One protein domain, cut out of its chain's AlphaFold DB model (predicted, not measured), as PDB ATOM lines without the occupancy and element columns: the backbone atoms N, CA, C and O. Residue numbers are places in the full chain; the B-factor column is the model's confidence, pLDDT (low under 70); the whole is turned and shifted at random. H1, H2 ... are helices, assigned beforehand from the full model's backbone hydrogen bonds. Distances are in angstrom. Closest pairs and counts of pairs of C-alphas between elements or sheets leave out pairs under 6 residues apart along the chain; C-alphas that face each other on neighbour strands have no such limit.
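AT A GLANCE: This is residues 2 to 61 of the 168 residues of an uncharacterized protein of Hyphomicrobiales bacterium (UniProt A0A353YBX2). With little regular structure, a flat, winding ribbon of loops bears three short helices, H1 toward one end of its longest axis and H2 and H3 toward the other. Long loops, residues 2 to 19 and 24 to 36, precede and follow H1, and residues 43 to 49 stick out. The printed part has 60 residues, 16 in named helices in the order H1, H2, H3, and no named strand; the class is all helix. It is loose, with a radius of gyration of the C-alphas of 13.0 A and spans of 37 by 33 by 18 A.

HOW THE PARTS SIT: H1, residues 20 to 23, is apart from H2, residues 37 to 43, and from H3, residues 49 to 53. H2 and H3 only just touch, with 3 pairs of C-alphas within 8 A, the closest being those of Ser 42 and Ala 51, 6.7 A apart. Every O i to N i+4 pair is within hydrogen-bond range in H3, 2 of 3 in H2, and H1 is too short for one.

IN THESE COORDINATES: H1 begins at C-alpha 20 (15.981, 77.472, 161.634) and measures 4.9 A. H2 measures 10.1 A. H3, 6.6 A, ends at C-alpha 53 (33.056, 53.020, 150.366).

THE WHOLE: The C-alphas farthest apart, of Asp 21 and Ala 49, are 37.3 A apart. The printed part has no cut. The link from H1 to H2 is long, that from H2 to H3 tight. In this model, pLDDT is under 70 at residues 2 to 6, 38, 42 and 45 to 60.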
ATOM      1  N   THR A   2      24.822  60.693 165.764       41.91
ATOM      2  CA  THR A   2      23.431  60.456 166.175       41.91
ATOM      3  C   THR A   2      22.534  60.536 164.940       41.91
ATOM      4  O   THR A   2      22.625  61.487 164.174       41.91
ATOM      5  N   HIS A   3      21.659  59.554 164.719       55.34
ATOM      6  CA  HIS A   3      20.658  59.587 163.636       55.34
ATOM      7  C   HIS A   3      19.458  60.493 163.971       55.34
ATOM      8  O   HIS A   3      18.363  60.311 163.442       55.34
ATOM      9  N   ASN A   4      19.633  61.453 164.882       61.62
ATOM     10  CA  ASN A   4      18.575  62.373 165.267       61.62
ATOM     11  C   ASN A   4      18.538  63.546 164.282       61.62
ATOM     12  O   ASN A   4      19.128  64.589 164.525       61.62
ATOM     13  N   TYR A   5      17.879  63.350 163.143       64.69
ATOM     14  CA  TYR A   5      17.660  64.405 162.151       64.69
ATOM     15  C   TYR A   5      16.383  65.212 162.432       64.69
ATOM     16  O   TYR A   5      16.213  66.291 161.883       64.69
ATOM     17  N   ARG A   6      15.474  64.719 163.285       68.00
ATOM     18  CA  ARG A   6      14.179  65.376 163.538       68.00
ATOM     19  C   ARG A   6      14.304  66.643 164.378       68.00
ATOM     20  O   ARG A   6      13.582  67.594 164.116       68.00
ATOM     21  N   ASP A   7      15.235  66.653 165.329       76.62
ATOM     22  CA  ASP A   7      15.428  67.793 166.232       76.62
ATOM     23  C   ASP A   7      16.436  68.821 165.682       76.62
ATOM     24  O   ASP A   7      16.493  69.952 166.155       76.62
ATOM     25  N   PHE A   8      17.248  68.434 164.690       79.00
ATOM     26  CA  PHE A   8      18.378  69.237 164.200       79.00
ATOM     27  C   PHE A   8      18.269  69.654 162.728       79.00
ATOM     28  O   PHE A   8      18.977  70.575 162.311       79.00
ATOM     29  N   SER A   9      17.377  69.029 161.956       83.88
ATOM     30  CA  SER A   9      17.068  69.434 160.583       83.88
ATOM     31  C   SER A   9      15.772  70.237 160.499       83.88
ATOM     32  O   SER A   9      14.978  70.291 161.434       83.88
ATOM     33  N   GLU A  10      15.545  70.861 159.348       82.12
ATOM     34  CA  GLU A  10      14.315  71.591 159.052       82.12
ATOM     35  C   GLU A  10      13.052  70.698 159.202       82.12
ATOM     36  O   GLU A  10      12.927  69.704 158.479       82.12
ATOM     37  N   PRO A  11      12.090  71.030 160.095       75.88
ATOM     38  CA  PRO A  11      10.991  70.119 160.460       75.88
ATOM     39  C   PRO A  11       9.986  69.813 159.343       75.88
ATOM     40  O   PRO A  11       9.384  68.741 159.323       75.88
ATOM     41  N   ALA A  12       9.782  70.761 158.425       72.56
ATOM     42  CA  ALA A  12       8.799  70.678 157.340       72.56
ATOM     43  C   ALA A  12       9.434  70.844 155.948       72.56
ATOM     44  O   ALA A  12       8.733  71.101 154.969       72.56
ATOM     45  N   GLY A  13      10.760  70.726 155.866       70.00
ATOM     46  CA  GLY A  13      11.532  71.031 154.668       70.00
ATOM     47  C   GLY A  13      12.536  69.943 154.318       70.00
ATOM     48  O   GLY A  13      12.365  68.763 154.636       70.00
ATOM     49  N   ASN A  14      13.595  70.336 153.618       75.50
ATOM     50  CA  ASN A  14      14.638  69.394 153.248       75.50
ATOM     51  C   ASN A  14      15.476  69.074 154.489       75.50
ATOM     52  O   ASN A  14      16.145  69.944 155.038       75.50
ATOM     53  N   GLN A  15      15.509  67.803 154.886       76.31
ATOM     54  CA  GLN A  15      16.253  67.349 156.063       76.31
ATOM     55  C   GLN A  15      17.773  67.570 155.950       76.31
ATOM     56  O   GLN A  15      18.487  67.461 156.945       76.31
ATOM     57  N   LYS A  16      18.285  67.900 154.757       77.94
ATOM     58  CA  LYS A  16      19.675  68.328 154.544       77.94
ATOM     59  C   LYS A  16      19.938  69.784 154.950       77.94
ATOM     60  O   LYS A  16      21.093  70.206 154.930       77.94
ATOM     61  N   HIS A  17      18.912  70.550 155.312       82.31
ATOM     62  CA  HIS A  17      19.059  71.888 155.875       82.31
ATOM     63  C   HIS A  17      18.982  71.854 157.405       82.31
ATOM     64  O   HIS A  17      18.201  71.076 157.963       82.31
ATOM     65  N   PRO A  18      19.803  72.671 158.088       86.50
ATOM     66  CA  PRO A  18      19.763  72.776 159.540       86.50
ATOM     67  C   PRO A  18      18.439  73.389 160.001       86.50
ATOM     68  O   PRO A  18      17.826  74.180 159.283       86.50
ATOM     69  N   HIS A  19      18.032  73.065 161.226       87.56
ATOM     70  CA  HIS A  19      16.881  73.689 161.871       87.56
ATOM     71  C   HIS A  19      17.020  75.230 161.896       87.56
ATOM     72  O   HIS A  19      18.121  75.720 162.183       87.56
ATOM     73  N   PRO A  20      15.940  76.005 161.656       87.62
ATOM     74  CA  PRO A  20      15.981  77.472 161.634       87.62
ATOM     75  C   PRO A  20      16.664  78.105 162.853       87.62
ATOM     76  O   PRO A  20      17.475  79.016 162.690       87.62
ATOM     77  N   ASP A  21      16.420  77.560 164.048       89.00
ATOM     78  CA  ASP A  21      16.997  78.039 165.318       89.00
ATOM     79  C   ASP A  21      18.533  78.061 165.334       89.00
ATOM     80  O   ASP A  21      19.139  78.888 166.013       89.00
ATOM     81  N   PHE A  22      19.179  77.176 164.569       85.94
ATOM     82  CA  PHE A  22      20.639  77.057 164.521       85.94
ATOM     83  C   PHE A  22      21.215  77.303 163.125       85.94
ATOM     84  O   PHE A  22      22.435  77.294 162.959       85.94
ATOM     85  N   ALA A  23      20.376  77.567 162.119       86.56
ATOM     86  CA  ALA A  23      20.796  77.759 160.734       86.56
ATOM     87  C   ALA A  23      21.850  78.868 160.590       86.56
ATOM     88  O   ALA A  23      22.810  78.716 159.835       86.56
ATOM     89  N   ALA A  24      21.729  79.940 161.381       87.94
ATOM     90  CA  ALA A  24      22.664  81.065 161.389       87.94
ATOM     91  C   ALA A  24      24.090  80.700 161.848       87.94
ATOM     92  O   ALA A  24      25.037  81.432 161.557       87.94
ATOM     93  N   LEU A  25      24.269  79.575 162.553       86.00
ATOM     94  CA  LEU A  25      25.584  79.098 162.992       86.00
ATOM     95  C   LEU A  25      26.371  78.435 161.850       86.00
ATOM     96  O   LEU A  25      27.597  78.305 161.933       86.00
ATOM     97  N   PHE A  26      25.688  78.031 160.776       86.81
ATOM     98  CA  PHE A  26      26.295  77.368 159.630       86.81
ATOM     99  C   PHE A  26      26.557  78.362 158.489       86.81
ATOM    100  O   PHE A  26      25.742  79.208 158.141       86.81
ATOM    101  N   SER A  27      27.732  78.259 157.875       84.44
ATOM    102  CA  SER A  27      28.145  79.026 156.703       84.44
ATOM    103  C   SER A  27      29.025  78.185 155.781       84.44
ATOM    104  O   SER A  27      29.813  77.350 156.226       84.44
ATOM    105  N   ALA A  28      28.990  78.480 154.480       74.25
ATOM    106  CA  ALA A  28      29.762  77.749 153.472       74.25
ATOM    107  C   ALA A  28      31.285  77.726 153.725       74.25
ATOM    108  O   ALA A  28      31.979  76.846 153.203       74.25
ATOM    109  N   ARG A  29      31.812  78.677 154.512       73.12
ATOM    110  CA  ARG A  29      33.251  78.870 154.742       73.12
ATOM    111  C   ARG A  29      33.747  78.423 156.120       73.12
ATOM    112  O   ARG A  29      34.914  78.065 156.217       73.12
ATOM    113  N   LYS A  30      32.919  78.478 157.171       78.69
ATOM    114  CA  LYS A  30      33.376  78.232 158.556       78.69
ATOM    115  C   LYS A  30      32.813  76.953 159.172       78.69
ATOM    116  O   LYS A  30      33.548  76.249 159.850       78.69
ATOM    117  N   SER A  31      31.531  76.665 158.957       84.56
ATOM    118  CA  SER A  31      30.837  75.544 159.601       84.56
ATOM    119  C   SER A  31      29.712  75.062 158.699       84.56
ATOM    120  O   SER A  31      28.815  75.832 158.387       84.56
ATOM    121  N   ARG A  32      29.750  73.813 158.241       84.81
ATOM    122  CA  ARG A  32      28.747  73.274 157.314       84.81
ATOM    123  C   ARG A  32      27.911  72.205 158.003       84.81
ATOM    124  O   ARG A  32      28.433  71.442 158.811       84.81
ATOM    125  N   TYR A  33      26.632  72.160 157.655       84.81
ATOM    126  CA  TYR A  33      25.695  71.161 158.151       84.81
ATOM    127  C   TYR A  33      25.635  69.973 157.192       84.81
ATOM    128  O   TYR A  33      25.454  70.159 155.990       84.81
ATOM    129  N   TYR A  34      25.780  68.766 157.734       82.06
ATOM    130  CA  TYR A  34      25.648  67.515 156.998       82.06
ATOM    131  C   TYR A  34      25.001  66.470 157.901       82.06
ATOM    132  O   TYR A  34      25.348  66.363 159.075       82.06
ATOM    133  N   ILE A  35      24.095  65.676 157.334       76.81
ATOM    134  CA  ILE A  35      23.421  64.569 158.033       76.81
ATOM    135  C   ILE A  35      24.078  63.209 157.757       76.81
ATOM    136  O   ILE A  35      23.847  62.250 158.488       76.81
ATOM    137  N   ASN A  36      24.914  63.132 156.718       70.62
ATOM    138  CA  ASN A  36      25.625  61.928 156.309       70.62
ATOM    139  C   ASN A  36      27.097  62.263 156.015       70.62
ATOM    140  O   ASN A  36      27.414  63.289 155.411       70.62
ATOM    141  N   ILE A  37      27.998  61.379 156.446       72.75
ATOM    142  CA  ILE A  37      29.439  61.484 156.221       72.75
ATOM    143  C   ILE A  37      29.813  61.421 154.729       72.75
ATOM    144  O   ILE A  37      30.758  62.088 154.323       72.75
ATOM    145  N   GLY A  38      29.057  60.699 153.895       68.88
ATOM    146  CA  GLY A  38      29.281  60.629 152.447       68.88
ATOM    147  C   GLY A  38      29.180  62.001 151.772       68.88
ATOM    148  O   GLY A  38      30.045  62.370 150.974       68.88
ATOM    149  N   ASP A  39      28.201  62.819 152.175       73.88
ATOM    150  CA  ASP A  39      28.044  64.198 151.686       73.88
ATOM    151  C   ASP A  39      29.225  65.095 152.126       73.88
ATOM    152  O   ASP A  39      29.661  65.973 151.381       73.88
ATOM    153  N   VAL A  40      29.800  64.856 153.313       77.25
ATOM    154  CA  VAL A  40      31.008  65.564 153.778       77.25
ATOM    155  C   VAL A  40      32.205  65.189 152.908       77.25
ATOM    156  O   VAL A  40      32.899  66.059 152.377       77.25
ATOM    157  N   LEU A  41      32.444  63.890 152.745       71.75
ATOM    158  CA  LEU A  41      33.632  63.354 152.085       71.75
ATOM    159  C   LEU A  41      33.647  63.662 150.583       71.75
ATOM    160  O   LEU A  41      34.710  63.973 150.041       71.75
ATOM    161  N   SER A  42      32.477  63.671 149.933       67.38
ATOM    162  CA  SER A  42      32.343  64.088 148.531       67.38
ATOM    163  C   SER A  42      32.769  65.547 148.328       67.38
ATOM    164  O   SER A  42      33.486  65.861 147.376       67.38
ATOM    165  N   THR A  43      32.431  66.442 149.263       72.00
ATOM    166  CA  THR A  43      32.823  67.860 149.174       72.00
ATOM    167  C   THR A  43      34.312  68.094 149.444       72.00
ATOM    168  O   THR A  43      34.890  69.047 148.916       72.00
ATOM    169  N   MET A  44      34.961  67.211 150.209       71.69
ATOM    170  CA  MET A  44      36.394  67.287 150.524       71.69
ATOM    171  C   MET A  44      37.309  66.817 149.381       71.69
ATOM    172  O   MET A  44      38.524  66.803 149.553       71.69
ATOM    173  N   HIS A  45      36.762  66.473 148.206       62.38
ATOM    174  CA  HIS A  45      37.536  66.026 147.038       62.38
ATOM    175  C   HIS A  45      38.474  64.847 147.349       62.38
ATOM    176  O   HIS A  45      39.542  64.716 146.745       62.38
ATOM    177  N   LEU A  46      38.078  63.963 148.270       59.19
ATOM    178  CA  LEU A  46      38.777  62.704 148.514       59.19
ATOM    179  C   LEU A  46      38.563  61.789 147.301       59.19
ATOM    180  O   LEU A  46      37.648  60.975 147.262       59.19
ATOM    181  N   LYS A  47      39.375  61.968 146.257       55.59
ATOM    182  CA  LYS A  47      39.359  61.113 145.067       55.59
ATOM    183  C   LYS A  47      39.963  59.750 145.410       55.59
ATOM    184  O   LYS A  47      41.091  59.686 145.888       55.59
ATOM    185  N   GLY A  48      39.234  58.671 145.121       60.47
ATOM    186  CA  GLY A  48      39.722  57.292 145.239       60.47
ATOM    187  C   GLY A  48      38.662  56.301 145.728       60.47
ATOM    188  O   GLY A  48      37.504  56.661 145.930       60.47
ATOM    189  N   ALA A  49      39.076  55.046 145.939       56.78
ATOM    190  CA  ALA A  49      38.233  53.944 146.431       56.78
ATOM    191  C   ALA A  49      37.524  54.246 147.769       56.78
ATOM    192  O   ALA A  49      36.490  53.660 148.074       56.78
ATOM    193  N   SER A  50      38.046  55.196 148.547       56.91
ATOM    194  CA  SER A  50      37.427  55.696 149.772       56.91
ATOM    195  C   SER A  50      36.082  56.383 149.525       56.91
ATOM    196  O   SER A  50      35.159  56.130 150.283       56.91
ATOM    197  N   ALA A  51      35.917  57.183 148.466       54.62
ATOM    198  CA  ALA A  51      34.642  57.854 148.185       54.62
ATOM    199  C   ALA A  51      33.503  56.860 147.886       54.62
ATOM    200  O   ALA A  51      32.389  57.060 148.354       54.62
ATOM    201  N   TRP A  52      33.808  55.759 147.190       54.09
ATOM    202  CA  TRP A  52      32.855  54.683 146.889       54.09
ATOM    203  C   TRP A  52      32.472  53.859 148.124       54.09
ATOM    204  O   TRP A  52      31.332  53.430 148.240       54.09
ATOM    205  N   MET A  53      33.386  53.675 149.088       55.03
ATOM    206  CA  MET A  53      33.056  53.020 150.366       55.03
ATOM    207  C   MET A  53      32.064  53.829 151.218       55.03
ATOM    208  O   MET A  53      31.404  53.258 152.084       55.03
ATOM    209  N   PHE A  54      31.959  55.140 150.980       53.69
ATOM    210  CA  PHE A  54      31.039  56.044 151.676       53.69
ATOM    211  C   PHE A  54      29.895  56.552 150.793       53.69
ATOM    212  O   PHE A  54      29.099  57.369 151.261       53.69
ATOM    213  N   GLU A  55      29.757  56.047 149.561       53.50
ATOM    214  CA  GLU A  55      28.463  56.006 148.882       53.50
ATOM    215  C   GLU A  55      27.585  55.031 149.672       53.50
ATOM    216  O   GLU A  55      27.414  53.856 149.353       53.50
ATOM    217  N   THR A  56      27.076  55.514 150.800       54.56
ATOM    218  CA  THR A  56      26.006  54.860 151.532       54.56
ATOM    219  C   THR A  56      24.870  54.683 150.540       54.56
ATOM    220  O   THR A  56      24.231  55.661 150.153       54.56
ATOM    221  N   TYR A  57      24.628  53.437 150.130       53.50
ATOM    222  CA  TYR A  57      23.328  52.997 149.645       53.50
ATOM    223  C   TYR A  57      22.332  53.233 150.782       53.50
ATOM    224  O   TYR A  57      21.978  52.325 151.527       53.50
ATOM    225  N   ASP A  58      21.929  54.488 150.953       56.94
ATOM    226  CA  ASP A  58      20.974  54.943 151.951       56.94
ATOM    227  C   ASP A  58      19.575  54.630 151.417       56.94
ATOM    228  O   ASP A  58      18.751  55.505 151.168       56.94
ATOM    229  N   GLN A  59      19.342  53.350 151.111       59.59
ATOM    230  CA  GLN A  59      17.994  52.843 150.945       59.59
ATOM    231  C   GLN A  59      17.414  52.833 152.356       59.59
ATOM    232  O   GLN A  59      17.862  52.027 153.177       59.59
ATOM    233  N   PRO A  60      16.476  53.741 152.678       65.69
ATOM    234  CA  PRO A  60      15.942  53.802 154.022       65.69
ATOM    235  C   PRO A  60      15.310  52.448 154.340       65.69
ATOM    236  O   PRO A  60      14.422  51.974 153.625       65.69
ATOM    237  N   ILE A  61      15.785  51.810 155.409       74.12
ATOM    238  CA  ILE A  61      15.160  50.596 155.930       74.12
ATOM    239  C   ILE A  61      13.703  50.950 156.246       74.12
ATOM    240  O   ILE A  61      13.430  51.993 156.851       74.12
TER     241      ILE A  61